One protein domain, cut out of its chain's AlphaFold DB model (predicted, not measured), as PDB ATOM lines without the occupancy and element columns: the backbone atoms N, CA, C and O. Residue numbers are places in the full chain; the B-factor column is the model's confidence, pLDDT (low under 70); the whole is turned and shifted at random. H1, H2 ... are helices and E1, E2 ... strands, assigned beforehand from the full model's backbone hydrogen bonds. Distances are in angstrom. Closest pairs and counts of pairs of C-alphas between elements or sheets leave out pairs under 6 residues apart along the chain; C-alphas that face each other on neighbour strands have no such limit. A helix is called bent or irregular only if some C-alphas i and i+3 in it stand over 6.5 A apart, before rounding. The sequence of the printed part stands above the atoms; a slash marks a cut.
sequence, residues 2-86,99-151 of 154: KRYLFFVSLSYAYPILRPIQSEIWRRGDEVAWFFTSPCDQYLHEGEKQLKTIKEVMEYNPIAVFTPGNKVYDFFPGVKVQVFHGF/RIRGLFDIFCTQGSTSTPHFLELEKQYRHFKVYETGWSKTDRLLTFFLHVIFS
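This is residues 2 to 86 and 99 to 151 of the 154 residues of an uncharacterized protein of Butyricimonas virosa (UniProt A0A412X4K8). A strongly twisted sheet of seven parallel strands has helices on both faces, and residues 141 to 151 of H4 stick out from the body as an arm. H1 covers E1 and E4 on one face; on the other, H2 lies over E2 and H3 over the edge strand E7, making three layers. The printed part has 138 residues, with four named helices and seven named strands in the order E1 H1 E2 E3 H2 E4 E5 E6 H3 E7 H4; the class is mixed, helices and strands. The sheet's order is E3 E2 E1 E4 E5 E6 E7. The whole is compact, with a radius of gyration of the C-alphas of 15.5 A and spans of 49 by 38 by 28 A.

Start at E1, residues 3 to 8. H1, residues 13 to 26, is on the sheet at a height of 8.8 A and runs along E1, at 2 degrees on the local plane; their closest C-alphas, of Phe 6 and Leu 17, are 7.5 A apart. E2, residues 30 to 35, is parallel to E1, with N 6 and O 32 within hydrogen-bond range at 2.8 A. E1, H1 and E2 form a strand-helix-strand unit, two parallel neighbour strands with a helix between, and its crossover is right-handed. Next, E3, residues 48 to 50, pairs with E2 through N 50 and O 33, 2.8 A. H2, residues 53 to 59, is on the face opposite to H1, at a height of 9.4 A; its closest C-alpha pair with E2 is Val 56 and Phe 34, 7.8 A. E4, residues 63 to 66, pairs with E1 through N 65 and O 5, 2.8 A; E3, H2 and E4 make a split unit, with E2 and E1 between its strands, also right-handed. E5, residues 78 to 82, pairs with E4 through N 64 and O 78, 2.8 A. E6, residues 106 to 109, pairs with E5 through N 81 and O 106, 2.8 A. H3, residues 115 to 125, leads to E7, residues 129 to 132, which pairs with E6 through N 107 and O 129, 2.8 A; E6, H3 and E7 are a right-handed strand-helix-strand unit. H3 is 8.7 A over the sheet, and its closest C-alphas to E7 are Leu 119 and Val 130, 6.2 A. H4, residues 136 to 151, is not on the sheet; its residues 136 to 140 touch H1, closest at the C-alphas of Lys 137 and Ile 16, 4.3 A, at a steep tilt of 68 degrees, only just short of perpendicular, the same way. Every O i to N i+4 pair is within hydrogen-bond range in H2 and H3, against 8 of 10 in H1 and 10 of 12 in H4.

Find C-alpha 3 at (-38.070, 15.327, 40.994); E1 runs 16.3 A from there, and E2 17.1 A. H1 starts at C-alpha 13, (-43.108, -2.664, 41.869), and is 20.0 A long; H3 is 15.2 A long. H4 runs 23.8 A to C-alpha 151 at (-70.784, 3.803, 31.962). H1 and H4 are irregular, but only just: C-alphas 16 and 19 are 6.7 A apart, C-alphas 137 and 140 6.8 A.

Look from Gln 124 to Ser 151, whose C-alphas are the two farthest apart, at 48.9 A. Residues 87 to 98 are not printed, and C-alphas 86 and 99 are 14.3 A apart across this cut, in the link from E5 to E6. The links E2 to E3 and E4 to E5 are long. In the B-factor column, pLDDT is under 70 at residues 142 to 151; the mean of the printed part is 91.5.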
ATOM      1  N   LYS A   2     -40.547  19.548  40.914       98.31
ATOM      2  CA  LYS A   2     -39.895  18.592  41.819       98.31
ATOM      3  C   LYS A   2     -39.548  17.313  41.058       98.31
ATOM      4  O   LYS A   2     -40.136  17.018  40.019       98.31
ATOM      5  N   ARG A   3     -38.575  16.573  41.580       98.69
ATOM      6  CA  ARG A   3     -38.070  15.327  40.994       98.69
ATOM      7  C   ARG A   3     -38.177  14.204  42.007       98.69
ATOM      8  O   ARG A   3     -37.761  14.375  43.151       98.69
ATOM      9  N   TYR A   4     -38.690  13.060  41.589       98.88
ATOM     10  CA  TYR A   4     -38.839  11.877  42.430       98.88
ATOM     11  C   TYR A   4     -38.118  10.690  41.800       98.88
ATOM     12  O   TYR A   4     -37.949  10.624  40.583       98.88
ATOM     13  N   LEU A   5     -37.711   9.729  42.616       98.81
ATOM     14  CA  LEU A   5     -37.080   8.508  42.134       98.81
ATOM     15  C   LEU A   5     -37.875   7.286  42.568       98.81
ATOM     16  O   LEU A   5     -38.260   7.159  43.728       98.81
ATOM     17  N   PHE A   6     -38.057   6.357  41.646       98.50
ATOM     18  CA  PHE A   6     -38.509   5.010  41.932       98.50
ATOM     19  C   PHE A   6     -37.316   4.075  41.992       98.50
ATOM     20  O   PHE A   6     -36.636   3.852  40.994       98.50
ATOM     21  N   PHE A   7     -37.075   3.523  43.174       97.62
ATOM     22  CA  PHE A   7     -36.012   2.567  43.427       97.62
ATOM     23  C   PHE A   7     -36.594   1.155  43.398       97.62
ATOM     24  O   PHE A   7     -37.388   0.777  44.264       97.62
ATOM     25  N   VAL A   8     -36.242   0.381  42.371       95.25
ATOM     26  CA  VAL A   8     -36.926  -0.871  42.027       95.25
ATOM     27  C   VAL A   8     -35.944  -2.031  41.938       95.25
ATOM     28  O   VAL A   8     -34.914  -1.948  41.281       95.25
ATOM     29  N   SER A   9     -36.292  -3.150  42.569       89.62
ATOM     30  CA  SER A   9     -35.524  -4.397  42.476       89.62
ATOM     31  C   SER A   9     -36.259  -5.521  41.744       89.62
ATOM     32  O   SER A   9     -35.622  -6.439  41.235       89.62
ATOM     33  N   LEU A  10     -37.595  -5.476  41.697       91.31
ATOM     34  CA  LEU A  10     -38.437  -6.560  41.189       91.31
ATOM     35  C   LEU A  10     -39.684  -6.014  40.480       91.31
ATOM     36  O   LEU A  10     -40.201  -4.950  40.827       91.31
ATOM     37  N   SER A  11     -40.214  -6.786  39.529       91.25
ATOM     38  CA  SER A  11     -41.335  -6.392  38.659       91.25
ATOM     39  C   SER A  11     -42.670  -6.179  39.388       91.25
ATOM     40  O   SER A  11     -43.544  -5.478  38.882       91.25
ATOM     41  N   TYR A  12     -42.843  -6.676  40.618       90.38
ATOM     42  CA  TYR A  12     -44.050  -6.374  41.402       90.38
ATOM     43  C   TYR A  12     -44.193  -4.878  41.735       90.38
ATOM     44  O   TYR A  12     -45.273  -4.444  42.137       90.38
ATOM     45  N   ALA A  13     -43.119  -4.092  41.591       93.88
ATOM     46  CA  ALA A  13     -43.108  -2.664  41.869       93.88
ATOM     47  C   ALA A  13     -44.008  -1.866  40.919       93.88
ATOM     48  O   ALA A  13     -44.633  -0.905  41.362       93.88
ATOM     49  N   TYR A  14     -44.121  -2.269  39.646       94.25
ATOM     50  CA  TYR A  14     -44.900  -1.531  38.647       94.25
ATOM     51  C   TYR A  14     -46.326  -1.229  39.118       94.25
ATOM     52  O   TYR A  14     -46.660  -0.054  39.254       94.25
ATOM     53  N   PRO A  15     -47.180  -2.217  39.441       93.56
ATOM     54  CA  PRO A  15     -48.560  -1.920  39.809       93.56
ATOM     55  C   PRO A  15     -48.697  -1.073  41.089       93.56
ATOM     56  O   PRO A  15     -49.729  -0.438  41.259       93.56
ATOM     57  N   ILE A  16     -47.677  -1.012  41.954       95.38
ATOM     58  CA  ILE A  16     -47.655  -0.172  43.168       95.38
ATOM     59  C   ILE A  16     -47.242   1.266  42.835       95.38
ATOM     60  O   ILE A  16     -47.830   2.218  43.345       95.38
ATOM     61  N   LEU A  17     -46.227   1.441  41.991       96.75
ATOM     62  CA  LEU A  17     -45.640   2.750  41.702       96.75
ATOM     63  C   LEU A  17     -46.384   3.505  40.596       96.75
ATOM     64  O   LEU A  17     -46.340   4.730  40.555       96.75
ATOM     65  N   ARG A  18     -47.120   2.808  39.725       96.12
ATOM     66  CA  ARG A  18     -47.863   3.425  38.611       96.12
ATOM     67  C   ARG A  18     -48.914   4.461  39.053       96.12
ATOM     68  O   ARG A  18     -49.015   5.500  38.400       96.12
ATOM     69  N   PRO A  19     -49.703   4.246  40.121       96.31
ATOM     70  CA  PRO A  19     -50.637   5.274  40.593       96.31
ATOM     71  C   PRO A  19     -49.911   6.484  41.188       96.31
ATOM     72  O   PRO A  19     -50.259   7.621  40.882       96.31
ATOM     73  N   ILE A  20     -48.813   6.247  41.913       97.50
ATOM     74  CA  ILE A  20     -47.946   7.304  42.456       97.50
ATOM     75  C   ILE A  20     -47.348   8.143  41.322       97.50
ATOM     76  O   ILE A  20     -47.356   9.369  41.380       97.50
ATOM     77  N   GLN A  21     -46.884   7.494  40.254       97.75
ATOM     78  CA  GLN A  21     -46.389   8.158  39.052       97.75
ATOM     79  C   GLN A  21     -47.429   9.080  38.429       97.75
ATOM     80  O   GLN A  21     -47.121  10.215  38.079       97.75
ATOM     81  N   SER A  22     -48.653   8.571  38.288       96.31
ATOM     82  CA  SER A  22     -49.753   9.307  37.671       96.31
ATOM     83  C   SER A  22     -50.044  10.579  38.464       96.31
ATOM     84  O   SER A  22     -50.209  11.644  37.878       96.31
ATOM     85  N   GLU A  23     -50.025  10.494  39.796       97.19
ATOM     86  CA  GLU A  23     -50.207  11.653  40.669       97.19
ATOM     87  C   GLU A  23     -49.027  12.636  40.619       97.19
ATOM     88  O   GLU A  23     -49.246  13.846  40.619       97.19
ATOM     89  N   ILE A  24     -47.782  12.152  40.530       97.94
ATOM     90  CA  ILE A  24     -46.595  13.006  40.339       97.94
ATOM     91  C   ILE A  24     -46.717  13.803  39.033       97.94
ATOM     92  O   ILE A  24     -46.581  15.027  39.039       97.94
ATOM     93  N   TRP A  25     -47.042  13.132  37.927       96.94
ATOM     94  CA  TRP A  25     -47.221  13.784  36.631       96.94
ATOM     95  C   TRP A  25     -48.409  14.742  36.615       96.94
ATOM     96  O   TRP A  25     -48.290  15.846  36.090       96.94
ATOM     97  N   ARG A  26     -49.533  14.381  37.247       97.25
ATOM     98  CA  ARG A  26     -50.707  15.261  37.369       97.25
ATOM     99  C   ARG A  26     -50.372  16.584  38.070       97.25
ATOM    100  O   ARG A  26     -50.992  17.601  37.775       97.25
ATOM    101  N   ARG A  27     -49.395  16.588  38.984       97.69
ATOM    102  CA  ARG A  27     -48.898  17.795  39.673       97.69
ATOM    103  C   ARG A  27     -47.919  18.630  38.838       97.69
ATOM    104  O   ARG A  27     -47.530  19.703  39.288       97.69
ATOM    105  N   GLY A  28     -47.518  18.159  37.657       97.81
ATOM    106  CA  GLY A  28     -46.489  18.796  36.830       97.81
ATOM    107  C   GLY A  28     -45.059  18.552  37.326       97.81
ATOM    108  O   GLY A  28     -44.156  19.322  37.002       97.81
ATOM    109  N   ASP A  29     -44.853  17.513  38.137       98.44
ATOM    110  CA  ASP A  29     -43.536  17.091  38.606       98.44
ATOM    111  C   ASP A  29     -42.988  15.920  37.761       98.44
ATOM    112  O   ASP A  29     -43.705  15.289  36.984       98.44
ATOM    113  N   GLU A  30     -41.704  15.592  37.934       98.25
ATOM    114  CA  GLU A  30     -41.037  14.500  37.217       98.25
ATOM    115  C   GLU A  30     -40.709  13.309  38.123       98.25
ATOM    116  O   GLU A  30     -40.365  13.473  39.294       98.25
ATOM    117  N   VAL A  31     -40.700  12.104  37.549       98.56
ATOM    118  CA  VAL A  31     -40.183  10.896  38.204       98.56
ATOM    119  C   VAL A  31     -39.345  10.060  37.245       98.56
ATOM    120  O   VAL A  31     -39.653   9.977  36.056       98.56
ATOM    121  N   ALA A  32     -38.290   9.439  37.772       98.56
ATOM    122  CA  ALA A  32     -37.442   8.503  37.043       98.56
ATOM    123  C   ALA A  32     -37.361   7.136  37.740       98.56
ATOM    124  O   ALA A  32     -37.551   7.031  38.952       98.56
ATOM    125  N   TRP A  33     -37.041   6.092  36.977       98.19
ATOM    126  CA  TRP A  33     -36.876   4.720  37.459       98.19
ATOM    127  C   TRP A  33     -35.398   4.349  37.575       98.19
ATOM    128  O   TRP A  33     -34.641   4.539  36.627       98.19
ATOM    129  N   PHE A  34     -34.999   3.769  38.704       97.62
ATOM    130  CA  PHE A  34     -33.670   3.207  38.934       97.62
ATOM    131  C   PHE A  34     -33.791   1.745  39.367       97.62
ATOM    132  O   PHE A  34     -34.462   1.436  40.356       97.62
ATOM    133  N   PHE A  35     -33.133   0.847  38.632       95.38
ATOM    134  CA  PHE A  35     -33.223  -0.598  38.839       95.38
ATOM    135  C   PHE A  35     -31.941  -1.140  39.475       95.38
ATOM    136  O   PHE A  35     -30.860  -0.985  38.917       95.38
ATOM    137  N   THR A  36     -32.051  -1.798  40.632       90.00
ATOM    138  CA  THR A  36     -30.882  -2.299  41.390       90.00
ATOM    139  C   THR A  36     -30.392  -3.676  40.970       90.00
ATOM    140  O   THR A  36     -29.329  -4.118  41.397       90.00
ATOM    141  N   SER A  37     -31.210  -4.407  40.226       79.94
ATOM    142  CA  SER A  37     -30.949  -5.783  39.819       79.94
ATOM    143  C   SER A  37     -31.539  -6.022  38.436       79.94
ATOM    144  O   SER A  37     -32.504  -5.344  38.072       79.94
ATOM    145  N   PRO A  38     -31.002  -6.989  37.671       76.75
ATOM    146  CA  PRO A  38     -31.653  -7.449  36.457       76.75
ATOM    147  C   PRO A  38     -33.057  -7.944  36.814       76.75
ATOM    148  O   PRO A  38     -33.223  -8.920  37.544       76.75
ATOM    149  N   CYS A  39     -34.071  -7.232  36.347       74.31
ATOM    150  CA  CYS A  39     -35.460  -7.654  36.384       74.31
ATOM    151  C   CYS A  39     -36.114  -7.226  35.078       74.31
ATOM    152  O   CYS A  39     -35.638  -6.285  34.438       74.31
ATOM    153  N   ASP A  40     -37.215  -7.873  34.709       80.81
ATOM    154  CA  ASP A  40     -37.959  -7.488  33.516       80.81
ATOM    155  C   ASP A  40     -38.373  -6.013  33.603       80.81
ATOM    156  O   ASP A  40     -38.981  -5.555  34.583       80.81
ATOM    157  N   GLN A  41     -37.969  -5.248  32.588       85.50
ATOM    158  CA  GLN A  41     -38.217  -3.816  32.511       85.50
ATOM    159  C   GLN A  41     -39.445  -3.566  31.638       85.50
ATOM    160  O   GLN A  41     -39.415  -3.791  30.434       85.50
ATOM    161  N   TYR A  42     -40.522  -3.091  32.257       90.00
ATOM    162  CA  TYR A  42     -41.802  -2.790  31.613       90.00
ATOM    163  C   TYR A  42     -42.056  -1.284  31.635       90.00
ATOM    164  O   TYR A  42     -43.092  -0.819  32.121       90.00
ATOM    165  N   LEU A  43     -41.064  -0.521  31.172       94.00
ATOM    166  CA  LEU A  43     -41.199   0.917  30.988       94.00
ATOM    167  C   LEU A  43     -42.046   1.203  29.742       94.00
ATOM    168  O   LEU A  43     -41.884   0.567  28.704       94.00
ATOM    169  N   HIS A  44     -42.967   2.146  29.866       93.88
ATOM    170  CA  HIS A  44     -43.732   2.722  28.777       93.88
ATOM    171  C   HIS A  44     -42.888   3.773  28.046       93.88
ATOM    172  O   HIS A  44     -41.889   4.283  28.562       93.88
ATOM    173  N   GLU A  45     -43.327   4.136  26.846       91.50
ATOM    174  CA  GLU A  45     -42.742   5.248  26.106       91.50
ATOM    175  C   GLU A  45     -42.825   6.558  26.911       91.50
ATOM    176  O   GLU A  45     -43.811   6.826  27.601       91.50
ATOM    177  N   GLY A  46     -41.757   7.359  26.861       89.94
ATOM    178  CA  GLY A  46     -41.642   8.617  27.609       89.94
ATOM    179  C   GLY A  46     -41.191   8.470  29.067       89.94
ATOM    180  O   GLY A  46     -40.939   9.474  29.732       89.94
ATOM    181  N   GLU A  47     -41.033   7.248  29.584       96.62
ATOM    182  CA  GLU A  47     -40.539   7.048  30.945       96.62
ATOM    183  C   GLU A  47     -39.022   7.177  31.057       96.62
ATOM    184  O   GLU A  47     -38.258   6.518  30.353       96.62
ATOM    185  N   LYS A  48     -38.572   7.997  32.012       97.25
ATOM    186  CA  LYS A  48     -37.149   8.228  32.265       97.25
ATOM    187  C   LYS A  48     -36.566   7.103  33.119       97.25
ATOM    188  O   LYS A  48     -37.034   6.855  34.228       97.25
ATOM    189  N   GLN A  49     -35.499   6.479  32.633       97.19
ATOM    190  CA  GLN A  49     -34.690   5.528  33.390       97.19
ATOM    191  C   GLN A  49     -33.327   6.138  33.710       97.19
ATOM    192  O   GLN A  49     -32.655   6.629  32.806       97.19
ATOM    193  N   LEU A  50     -32.913   6.051  34.971       97.81
ATOM    194  CA  LEU A  50     -31.540   6.305  35.399       97.81
ATOM    195  C   LEU A  50     -30.851   4.954  35.595       97.81
ATOM    196  O   LEU A  50     -31.359   4.079  36.299       97.81
ATOM    197  N   LYS A  51     -29.712   4.762  34.941       95.88
ATOM    198  CA  LYS A  51     -28.977   3.494  34.877       95.88
ATOM    199  C   LYS A  51     -27.781   3.461  35.817       95.88
ATOM    200  O   LYS A  51     -27.290   2.382  36.134       95.88
ATOM    201  N   THR A  52     -27.308   4.620  36.269       97.25
ATOM    202  CA  THR A  52     -26.110   4.720  37.109       97.25
ATOM    203  C   THR A  52     -26.367   5.511  38.385       97.25
ATOM    204  O   THR A  52     -27.245   6.369  38.450       97.25
ATOM    205  N   ILE A  53     -25.564   5.241  39.418       97.81
ATOM    206  CA  ILE A  53     -25.572   6.035  40.655       97.81
ATOM    207  C   ILE A  53     -25.292   7.509  40.339       97.81
ATOM    208  O   ILE A  53     -25.970   8.381  40.867       97.81
ATOM    209  N   LYS A  54     -24.339   7.785  39.440       98.44
ATOM    210  CA  LYS A  54     -23.996   9.146  39.011       98.44
ATOM    211  C   LYS A  54     -25.217   9.891  38.465       98.44
ATOM    212  O   LYS A  54     -25.492  10.998  38.916       98.44
ATOM    213  N   GLU A  55     -25.986   9.256  37.582       98.62
ATOM    214  CA  GLU A  55     -27.223   9.836  37.044       98.62
ATOM    215  C   GLU A  55     -28.255  10.129  38.139       98.62
ATOM    216  O   GLU A  55     -28.926  11.154  38.082       98.62
ATOM    217  N   VAL A  56     -28.375   9.274  39.163       98.62
ATOM    218  CA  VAL A  56     -29.264   9.533  40.310       98.62
ATOM    219  C   VAL A  56     -28.814  10.760  41.101       98.62
ATOM    220  O   VAL A  56     -29.646  11.600  41.450       98.62
ATOM    221  N   MET A  57     -27.510  10.885  41.364       98.56
ATOM    222  CA  MET A  57     -26.958  12.033  42.086       98.56
ATOM    223  C   MET A  57     -27.161  13.338  41.304       98.56
ATOM    224  O   MET A  57     -27.581  14.335  41.883       98.56
ATOM    225  N   GLU A  58     -26.933  13.325  39.988       98.50
ATOM    226  CA  GLU A  58     -27.161  14.476  39.099       98.50
ATOM    227  C   GLU A  58     -28.652  14.817  38.952       98.50
ATOM    228  O   GLU A  58     -29.034  15.989  38.885       98.50
ATOM    229  N   TYR A  59     -29.520  13.801  38.934       98.62
ATOM    230  CA  TYR A  59     -30.966  13.990  38.895       98.62
ATOM    231  C   TYR A  59     -31.492  14.656  40.175       98.62
ATOM    232  O   TYR A  59     -32.433  15.447  40.092       98.62
ATOM    233  N   ASN A  60     -30.848  14.400  41.321       98.56
ATOM    234  CA  ASN A  60     -31.118  15.006  42.628       98.56
ATOM    235  C   ASN A  60     -32.606  14.954  43.053       98.56
ATOM    236  O   ASN A  60     -33.248  15.998  43.214       98.56
ATOM    237  N   PRO A  61     -33.201  13.749  43.182       98.75
ATOM    238  CA  PRO A  61     -34.583  13.593  43.621       98.75
ATOM    239  C   PRO A  61     -34.808  14.121  45.044       98.75
ATOM    240  O   PRO A  61     -33.986  13.930  45.936       98.75
ATOM    241  N   ILE A  62     -35.980  14.715  45.281       98.62
ATOM    242  CA  ILE A  62     -36.402  15.176  46.612       98.62
ATOM    243  C   ILE A  62     -36.954  14.039  47.480       98.62
ATOM    244  O   ILE A  62     -36.990  14.159  48.703       98.62
ATOM    245  N   ALA A  63     -37.386  12.938  46.858       98.62
ATOM    246  CA  ALA A  63     -37.788  11.717  47.539       98.62
ATOM    247  C   ALA A  63     -37.561  10.483  46.660       98.62
ATOM    248  O   ALA A  63     -37.653  10.545  45.429       98.62
ATOM    249  N   VAL A  64     -37.299   9.358  47.317       98.75
ATOM    250  CA  VAL A  64     -37.064   8.047  46.718       98.75
ATOM    251  C   VAL A  64     -38.114   7.081  47.253       98.75
ATOM    252  O   VAL A  64     -38.103   6.757  48.439       98.75
ATOM    253  N   PHE A  65     -39.006   6.604  46.387       98.50
ATOM    254  CA  PHE A  65     -39.998   5.590  46.736       98.50
ATOM    255  C   PHE A  65     -39.469   4.194  46.426       98.50
ATOM    256  O   PHE A  65     -38.962   3.945  45.329       98.50
ATOM    257  N   THR A  66     -39.646   3.263  47.359       96.50
ATOM    258  CA  THR A  66     -39.331   1.845  47.150       96.50
ATOM    259  C   THR A  66     -40.443   0.946  47.687       96.50
ATOM    260  O   THR A  66     -40.866   1.092  48.834       96.50
ATOM    261  N   PRO A  67     -40.920  -0.008  46.871       94.81
ATOM    262  CA  PRO A  67     -41.764  -1.109  47.328       94.81
ATOM    263  C   PRO A  67     -41.020  -2.172  48.151       94.81
ATOM    264  O   PRO A  67     -41.642  -3.037  48.773       94.81
ATOM    265  N   GLY A  68     -39.684  -2.165  48.087       91.44
ATOM    266  CA  GLY A  68     -38.821  -3.140  48.740       91.44
ATOM    267  C   GLY A  68     -38.435  -2.750  50.167       91.44
ATOM    268  O   GLY A  68     -38.778  -1.688  50.671       91.44
ATOM    269  N   ASN A  69     -37.653  -3.617  50.814       91.12
ATOM    270  CA  ASN A  69     -37.180  -3.423  52.194       91.12
ATOM    271  C   ASN A  69     -35.787  -2.770  52.272       91.12
ATOM    272  O   ASN A  69     -35.152  -2.790  53.326       91.12
ATOM    273  N   LYS A  70     -35.265  -2.284  51.142       92.12
ATOM    274  CA  LYS A  70     -33.931  -1.689  51.016       92.12
ATOM    275  C   LYS A  70     -33.975  -0.494  50.068       92.12
ATOM    276  O   LYS A  70     -34.742  -0.493  49.104       92.12
ATOM    277  N   VAL A  71     -33.104   0.464  50.339       95.69
ATOM    278  CA  VAL A  71     -32.767   1.621  49.508       95.69
ATOM    279  C   VAL A  71     -31.335   2.030  49.858       95.69
ATOM    280  O   VAL A  71     -30.859   1.687  50.942       95.69
ATOM    281  N   TYR A  72     -30.630   2.700  48.948       96.19
ATOM    282  CA  TYR A  72     -29.323   3.272  49.265       96.19
ATOM    283  C   TYR A  72     -29.499   4.543  50.100       96.19
ATOM    284  O   TYR A  72     -30.234   5.453  49.712       96.19
ATOM    285  N   ASP A  73     -28.839   4.583  51.254       94.69
ATOM    286  CA  ASP A  73     -28.902   5.680  52.224       94.69
ATOM    287  C   ASP A  73     -28.341   6.991  51.654       94.69
ATOM    288  O   ASP A  73     -28.934   8.049  51.842       94.69
ATOM    289  N   PHE A  74     -27.265   6.905  50.872       96.88
ATOM    290  CA  PHE A  74     -26.563   8.038  50.275       96.88
ATOM    291  C   PHE A  74     -27.274   8.670  49.070       96.88
ATOM    292  O   PHE A  74     -26.833   9.713  48.585       96.88
ATOM    293  N   PHE A  75     -28.346   8.063  48.545       98.06
ATOM    294  CA  PHE A  75     -29.155   8.739  47.528       98.06
ATOM    295  C   PHE A  75     -29.747  10.026  48.125       98.06
ATOM    296  O   PHE A  75     -30.065  10.052  49.311       98.06
ATOM    297  N   PRO A  76     -29.910  11.109  47.357       98.25
ATOM    298  CA  PRO A  76     -30.524  12.328  47.873       98.25
ATOM    299  C   PRO A  76     -32.025  12.129  48.161       98.25
ATOM    300  O   PRO A  76     -32.633  11.125  47.777       98.25
ATOM    301  N   GLY A  77     -32.613  13.087  48.878       98.25
ATOM    302  CA  GLY A  77     -34.050  13.136  49.158       98.25
ATOM    303  C   GLY A  77     -34.537  12.219  50.283       98.25
ATOM    304  O   GLY A  77     -33.789  11.420  50.836       98.25
ATOM    305  N   VAL A  78     -35.820  12.328  50.618       98.38
ATOM    306  CA  VAL A  78     -36.481  11.525  51.659       98.38
ATOM    307  C   VAL A  78     -36.682  10.081  51.189       98.38
ATOM    308  O   VAL A  78     -37.143   9.844  50.073       98.38
ATOM    309  N   LYS A  79     -36.369   9.099  52.031       98.62
ATOM    310  CA  LYS A  79     -36.533   7.666  51.765       98.62
ATOM    311  C   LYS A  79     -37.922   7.207  52.192       98.62
ATOM    312  O   LYS A  79     -38.225   7.143  53.383       98.62
ATOM    313  N   VAL A  80     -38.755   6.869  51.213       98.31
ATOM    314  CA  VAL A  80     -40.163   6.522  51.422       98.31
ATOM    315  C   VAL A  80     -40.397   5.052  51.100       98.31
ATOM    316  O   VAL A  80     -40.243   4.620  49.954       98.31
ATOM    317  N   GLN A  81     -40.816   4.281  52.098       96.81
ATOM    318  CA  GLN A  81     -41.282   2.922  51.875       96.81
ATOM    319  C   GLN A  81     -42.770   2.917  51.529       96.81
ATOM    320  O   GLN A  81     -43.604   3.432  52.272       96.81
ATOM    321  N   VAL A  82     -43.097   2.264  50.417       95.88
ATOM    322  CA  VAL A  82     -44.452   1.808  50.090       95.88
ATOM    323  C   VAL A  82     -44.465   0.283  50.139       95.88
ATOM    324  O   VAL A  82     -43.438  -0.360  49.951       95.88
ATOM    325  N   PHE A  83     -45.603  -0.336  50.434       91.50
ATOM    326  CA  PHE A  83     -45.610  -1.767  50.756       91.50
ATOM    327  C   PHE A  83     -45.935  -2.646  49.547       91.50
ATOM    328  O   PHE A  83     -46.855  -2.384  48.767       91.50
ATOM    329  N   HIS A  84     -45.196  -3.752  49.433       86.06
ATOM    330  CA  HIS A  84     -45.371  -4.758  48.383       86.06
ATOM    331  C   HIS A  84     -46.680  -5.561  48.491       86.06
ATOM    332  O   HIS A  84     -47.148  -6.102  47.490       86.06
ATOM    333  N   GLY A  85     -47.269  -5.658  49.682       80.06
ATOM    334  CA  GLY A  85     -48.489  -6.417  49.954       80.06
ATOM    335  C   GLY A  85     -48.824  -6.413  51.441       80.06
ATOM    336  O   GLY A  85     -48.004  -5.967  52.242       80.06
ATOM    337  N   PHE A  86     -50.020  -6.891  51.779       74.50
ATOM    338  CA  PHE A  86     -50.476  -6.991  53.165       74.50
ATOM    339  C   PHE A  86     -49.576  -7.905  53.995       74.50
ATOM    340  O   PHE A  86     -48.999  -8.868  53.471       74.50
ATOM    341  N   ARG A  99     -39.843  -5.534  60.361       85.19
ATOM    342  CA  ARG A  99     -38.442  -5.315  60.723       85.19
ATOM    343  C   ARG A  99     -37.938  -3.953  60.228       85.19
ATOM    344  O   ARG A  99     -37.681  -3.777  59.033       85.19
ATOM    345  N   ILE A 100     -37.668  -3.045  61.167       90.38
ATOM    346  CA  ILE A 100     -37.025  -1.749  60.907       90.38
ATOM    347  C   ILE A 100     -35.522  -1.939  60.669       90.38
ATOM    348  O   ILE A 100     -34.826  -2.595  61.442       90.38
ATOM    349  N   ARG A 101     -35.023  -1.377  59.563       90.62
ATOM    350  CA  ARG A 101     -33.616  -1.484  59.124       90.62
ATOM    351  C   ARG A 101     -32.845  -0.164  59.204       90.62
ATOM    352  O   ARG A 101     -31.669  -0.157  58.870       90.62
ATOM    353  N   GLY A 102     -33.507   0.926  59.599       92.94
ATOM    354  CA  GLY A 102     -32.914   2.267  59.636       92.94
ATOM    355  C   GLY A 102     -32.640   2.877  58.257       92.94
ATOM    356  O   GLY A 102     -31.773   3.728  58.141       92.94
ATOM    357  N   LEU A 103     -33.335   2.417  57.208       95.12
ATOM    358  CA  LEU A 103     -33.119   2.861  55.818       95.12
ATOM    359  C   LEU A 103     -34.194   3.834  55.306       95.12
ATOM    360  O   LEU A 103     -34.108   4.287  54.168       95.12
ATOM    361  N   PHE A 104     -35.234   4.092  56.099       97.50
ATOM    362  CA  PHE A 104     -36.415   4.839  55.679       97.50
ATOM    363  C   PHE A 104     -36.709   5.980  56.636       97.50
ATOM    364  O   PHE A 104     -36.688   5.784  57.847       97.50
ATOM    365  N   ASP A 105     -37.048   7.128  56.062       98.12
ATOM    366  CA  ASP A 105     -37.515   8.308  56.783       98.12
ATOM    367  C   ASP A 105     -39.044   8.278  56.937       98.12
ATOM    368  O   ASP A 105     -39.598   8.813  57.897       98.12
ATOM    369  N   ILE A 106     -39.745   7.659  55.977       98.19
ATOM    370  CA  ILE A 106     -41.208   7.575  55.939       98.19
ATOM    371  C   ILE A 106     -41.664   6.160  55.573       98.19
ATOM    372  O   ILE A 106     -41.175   5.569  54.610       98.19
ATOM    373  N   PHE A 107     -42.671   5.661  56.289       97.50
ATOM    374  CA  PHE A 107     -43.426   4.454  55.954       97.50
ATOM    375  C   PHE A 107     -44.869   4.828  55.591       97.50
ATOM    376  O   PHE A 107     -45.606   5.362  56.420       97.50
ATOM    377  N   CYS A 108     -45.284   4.521  54.363       96.81
ATOM    378  CA  CYS A 108     -46.651   4.718  53.879       96.81
ATOM    379  C   CYS A 108     -47.443   3.409  54.009       96.81
ATOM    380  O   CYS A 108     -47.424   2.577  53.098       96.81
ATOM    381  N   THR A 109     -48.069   3.175  55.163       94.75
ATOM    382  CA  THR A 109     -48.747   1.913  55.489       94.75
ATOM    383  C   THR A 109     -50.082   1.759  54.760       94.75
ATOM    384  O   THR A 109     -50.729   2.724  54.352       94.75
ATOM    385  N   GLN A 110     -50.496   0.504  54.579       91.12
ATOM    386  CA  GLN A 110     -51.626   0.144  53.718       91.12
ATOM    387  C   GLN A 110     -52.997   0.252  54.389       91.12
ATOM    388  O   GLN A 110     -53.998   0.291  53.681       91.12
ATOM    389  N   GLY A 111     -53.063   0.231  55.723       89.06
ATOM    390  CA  GLY A 111     -54.329   0.241  56.448       89.06
ATOM    391  C   GLY A 111     -54.229  -0.312  57.867       89.06
ATOM    392  O   GLY A 111     -53.160  -0.713  58.340       89.06
ATOM    393  N   SER A 112     -55.388  -0.403  58.514       88.81
ATOM    394  CA  SER A 112     -55.560  -0.724  59.936       88.81
ATOM    395  C   SER A 112     -54.933  -2.040  60.409       88.81
ATOM    396  O   SER A 112     -54.692  -2.205  61.603       88.81
ATOM    397  N   THR A 113     -54.624  -2.972  59.505       86.31
ATOM    398  CA  THR A 113     -53.982  -4.254  59.839       86.31
ATOM    399  C   THR A 113     -52.475  -4.150  60.081       86.31
ATOM    400  O   THR A 113     -51.904  -5.051  60.691       86.31
ATOM    401  N   SER A 114     -51.812  -3.079  59.628       88.00
ATOM    402  CA  SER A 114     -50.366  -2.875  59.815       88.00
ATOM    403  C   SER A 114     -50.013  -1.528  60.442       88.00
ATOM    404  O   SER A 114     -49.048  -1.459  61.208       88.00
ATOM    405  N   THR A 115     -50.797  -0.474  60.187       93.81
ATOM    406  CA  THR A 115     -50.527   0.885  60.685       93.81
ATOM    407  C   THR A 115     -50.314   0.957  62.201       93.81
ATOM    408  O   THR A 115     -49.308   1.546  62.604       93.81
ATOM    409  N   PRO A 116     -51.158   0.352  63.067       94.62
ATOM    410  CA  PRO A 116     -50.985   0.485  64.516       94.62
ATOM    411  C   PRO A 116     -49.631  -0.031  65.010       94.62
ATOM    412  O   PRO A 116     -49.020   0.572  65.888       94.62
ATOM    413  N   HIS A 117     -49.129  -1.111  64.407       92.75
ATOM    414  CA  HIS A 117     -47.826  -1.664  64.759       92.75
ATOM    415  C   HIS A 117     -46.685  -0.735  64.334       92.75
ATOM    416  O   HIS A 117     -45.788  -0.457  65.123       92.75
ATOM    417  N   PHE A 118     -46.735  -0.192  63.113       94.50
ATOM    418  CA  PHE A 118     -45.738   0.778  62.656       94.50
ATOM    419  C   PHE A 118     -45.739   2.063  63.490       94.50
ATOM    420  O   PHE A 118     -44.665   2.590  63.761       94.50
ATOM    421  N   LEU A 119     -46.902   2.538  63.949       97.00
ATOM    422  CA  LEU A 119     -46.991   3.692  64.851       97.00
ATOM    423  C   LEU A 119     -46.320   3.432  66.207       97.00
ATOM    424  O   LEU A 119     -45.726   4.343  66.780       97.00
ATOM    425  N   GLU A 120     -46.378   2.201  66.719       96.69
ATOM    426  CA  GLU A 120     -45.635   1.836  67.927       96.69
ATOM    427  C   GLU A 120     -44.122   1.829  67.671       96.69
ATOM    428  O   GLU A 120     -43.349   2.402  68.441       96.69
ATOM    429  N   LEU A 121     -43.695   1.285  66.526       95.94
ATOM    430  CA  LEU A 121     -42.291   1.320  66.114       95.94
ATOM    431  C   LEU A 121     -41.795   2.764  65.897       95.94
ATOM    432  O   LEU A 121     -40.657   3.072  66.250       95.94
ATOM    433  N   GLU A 122     -42.627   3.670  65.371       97.38
ATOM    434  CA  GLU A 122     -42.302   5.099  65.254       97.38
ATOM    435  C   GLU A 122     -41.989   5.703  66.629       97.38
ATOM    436  O   GLU A 122     -40.954   6.359  66.789       97.38
ATOM    437  N   LYS A 123     -42.839   5.454  67.636       97.62
ATOM    438  CA  LYS A 123     -42.620   5.942  69.010       97.62
ATOM    439  C   LYS A 123     -41.338   5.378  69.614       97.62
ATOM    440  O   LYS A 123     -40.614   6.108  70.293       97.62
ATOM    441  N   GLN A 124     -41.051   4.103  69.359       97.00
ATOM    442  CA  GLN A 124     -39.868   3.421  69.873       97.00
ATOM    443  C   GLN A 124     -38.574   3.963  69.248       97.00
ATOM    444  O   GLN A 124     -37.622   4.287  69.959       97.00
ATOM    445  N   TYR A 125     -38.517   4.051  67.919       96.38
ATOM    446  CA  TYR A 125     -37.276   4.308  67.187       96.38
ATOM    447  C   TYR A 125     -37.022   5.782  66.854       96.38
ATOM    448  O   TYR A 125     -35.862   6.165  66.694       96.38
ATOM    449  N   ARG A 126     -38.077   6.602  66.750       95.06
ATOM    450  CA  ARG A 126     -38.050   8.077  66.640       95.06
ATOM    451  C   ARG A 126     -37.256   8.691  65.475       95.06
ATOM    452  O   ARG A 126     -37.056   9.902  65.471       95.06
ATOM    453  N   HIS A 127     -36.830   7.904  64.489       95.38
ATOM    454  CA  HIS A 127     -36.083   8.387  63.315       95.38
ATOM    455  C   HIS A 127     -36.874   8.313  62.001       95.38
ATOM    456  O   HIS A 127     -36.329   8.628  60.951       95.38
ATOM    457  N   PHE A 128     -38.141   7.900  62.043       97.88
ATOM    458  CA  PHE A 128     -39.018   7.846  60.874       97.88
ATOM    459  C   PHE A 128     -40.441   8.276  61.228       97.88
ATOM    460  O   PHE A 128     -40.790   8.365  62.406       97.88
ATOM    461  N   LYS A 129     -41.261   8.529  60.205       98.38
ATOM    462  CA  LYS A 129     -42.693   8.836  60.318       98.38
ATOM    463  C   LYS A 129     -43.565   7.804  59.616       98.38
ATOM    464  O   LYS A 129     -43.178   7.264  58.582       98.38
ATOM    465  N   VAL A 130     -44.753   7.563  60.157       97.81
ATOM    466  CA  VAL A 130     -45.744   6.641  59.597       97.81
ATOM    467  C   VAL A 130     -46.976   7.414  59.151       97.81
ATOM    468  O   VAL A 130     -47.526   8.219  59.900       97.81
ATOM    469  N   TYR A 131     -47.434   7.131  57.936       97.56
ATOM    470  CA  TYR A 131     -48.689   7.653  57.407       97.56
ATOM    471  C   TYR A 131     -49.503   6.503  56.825       97.56
ATOM    472  O   TYR A 131     -49.001   5.749  55.993       97.56
ATOM    473  N   GLU A 132     -50.765   6.381  57.231       96.00
ATOM    474  CA  GLU A 132     -51.698   5.460  56.584       96.00
ATOM    475  C   GLU A 132     -52.181   6.073  55.271       96.00
ATOM    476  O   GLU A 132     -52.885   7.082  55.268       96.00
ATOM    477  N   THR A 133     -51.778   5.480  54.148       94.62
ATOM    478  CA  THR A 133     -52.054   6.020  52.806       94.62
ATOM    479  C   THR A 133     -52.934   5.112  51.959       94.62
ATOM    480  O   THR A 133     -53.198   5.423  50.801       94.62
ATOM    481  N   GLY A 134     -53.340   3.958  52.489       92.19
ATOM    482  CA  GLY A 134     -53.902   2.891  51.669       92.19
ATOM    483  C   GLY A 134     -52.827   2.176  50.843       92.19
ATOM    484  O   GLY A 134     -51.631   2.483  50.917       92.19
ATOM    485  N   TRP A 135     -53.245   1.193  50.044       92.38
ATOM    486  CA  TRP A 135     -52.345   0.481  49.140       92.38
ATOM    487  C   TRP A 135     -52.498   0.985  47.711       92.38
ATOM    488  O   TRP A 135     -53.424   0.587  47.013       92.38
ATOM    489  N   SER A 136     -51.535   1.776  47.236       92.81
ATOM    490  CA  SER A 136     -51.592   2.390  45.899       92.81
ATOM    491  C   SER A 136     -51.904   1.399  44.773       92.81
ATOM    492  O   SER A 136     -52.575   1.742  43.810       92.81
ATOM    493  N   LYS A 137     -51.495   0.128  44.895       91.31
ATOM    494  CA  LYS A 137     -51.819  -0.924  43.916       91.31
ATOM    495  C   LYS A 137     -53.321  -1.050  43.629       91.31
ATOM    496  O   LYS A 137     -53.696  -1.418  42.514       91.31
ATOM    497  N   THR A 138     -54.173  -0.781  44.617       90.06
ATOM    498  CA  THR A 138     -55.629  -0.895  44.489       90.06
ATOM    499  C   THR A 138     -56.286   0.326  43.857       90.06
ATOM    500  O   THR A 138     -57.427   0.217  43.417       90.06
ATOM    501  N   ASP A 139     -55.581   1.451  43.720       87.94
ATOM    502  CA  ASP A 139     -56.141   2.698  43.179       87.94
ATOM    503  C   ASP A 139     -56.704   2.496  41.768       87.94
ATOM    504  O   ASP A 139     -57.784   2.978  41.434       87.94
ATOM    505  N   ARG A 140     -56.022   1.685  40.945       74.88
ATOM    506  CA  ARG A 140     -56.503   1.338  39.599       74.88
ATOM    507  C   ARG A 140     -57.810   0.546  39.606       74.88
ATOM    508  O   ARG A 140     -58.589   0.680  38.666       74.88
ATOM    509  N   LEU A 141     -58.050  -0.275  40.632       74.19
ATOM    510  CA  LEU A 141     -59.296  -1.034  40.746       74.19
ATOM    511  C   LEU A 141     -60.462  -0.086  41.024       74.19
ATOM    512  O   LEU A 141     -61.494  -0.191  40.370       74.19
ATOM    513  N   LEU A 142     -60.284   0.881  41.927       64.06
ATOM    514  CA  LEU A 142     -61.330   1.849  42.268       64.06
ATOM    515  C   LEU A 142     -61.731   2.714  41.066       64.06
ATOM    516  O   LEU A 142     -62.923   2.883  40.808       64.06
ATOM    517  N   THR A 143     -60.762   3.187  40.275       60.31
ATOM    518  CA  THR A 143     -61.052   3.946  39.048       60.31
ATOM    519  C   THR A 143     -61.823   3.108  38.025       60.31
ATOM    520  O   THR A 143     -62.764   3.604  37.406       60.31
ATOM    521  N   PHE A 144     -61.471   1.828  37.871       57.59
ATOM    522  CA  PHE A 144     -62.179   0.918  36.967       57.59
ATOM    523  C   PHE A 144     -63.623   0.659  37.420       57.59
ATOM    524  O   PHE A 144     -64.540   0.722  36.603       57.59
ATOM    525  N   PHE A 145     -63.853   0.423  38.715       57.31
ATOM    526  CA  PHE A 145     -65.200   0.202  39.250       57.31
ATOM    527  C   PHE A 145     -66.107   1.426  39.097       57.31
ATOM    528  O   PHE A 145     -67.264   1.274  38.710       57.31
ATOM    529  N   LEU A 146     -65.585   2.633  39.337       57.62
ATOM    530  CA  LEU A 146     -66.334   3.868  39.092       57.62
ATOM    531  C   LEU A 146     -66.697   3.992  37.606       57.62
ATOM    532  O   LEU A 146     -67.859   4.218  37.282       57.62
ATOM    533  N   HIS A 147     -65.749   3.752  36.697       54.62
ATOM    534  CA  HIS A 147     -66.033   3.794  35.263       54.62
ATOM    535  C   HIS A 147     -67.104   2.771  34.843       54.62
ATOM    536  O   HIS A 147     -68.029   3.123  34.126       54.62
ATOM    537  N   VAL A 148     -67.061   1.528  35.333       58.66
ATOM    538  CA  VAL A 148     -68.071   0.504  34.994       58.66
ATOM    539  C   VAL A 148     -69.463   0.837  35.544       58.66
ATOM    540  O   VAL A 148     -70.457   0.600  34.859       58.66
ATOM    541  N   ILE A 149     -69.560   1.374  36.765       58.03
ATOM    542  CA  ILE A 149     -70.854   1.740  37.363       58.03
ATOM    543  C   ILE A 149     -71.478   2.933  36.633       58.03
ATOM    544  O   ILE A 149     -72.689   2.942  36.410       58.03
ATOM    545  N   PHE A 150     -70.673   3.923  36.243       54.78
ATOM    546  CA  PHE A 150     -71.178   5.129  35.588       54.78
ATOM    547  C   PHE A 150     -71.334   4.992  34.066       54.78
ATOM    548  O   PHE A 150     -72.209   5.651  33.517       54.78
ATOM    549  N   SER A 151     -70.605   4.091  33.398       54.50
ATOM    550  CA  SER A 151     -70.784   3.803  31.962       54.50
ATOM    551  C   SER A 151     -71.921   2.815  31.660       54.50
ATOM    552  O   SER A 151     -72.262   2.619  30.502       54.50
TER     553      SER A 151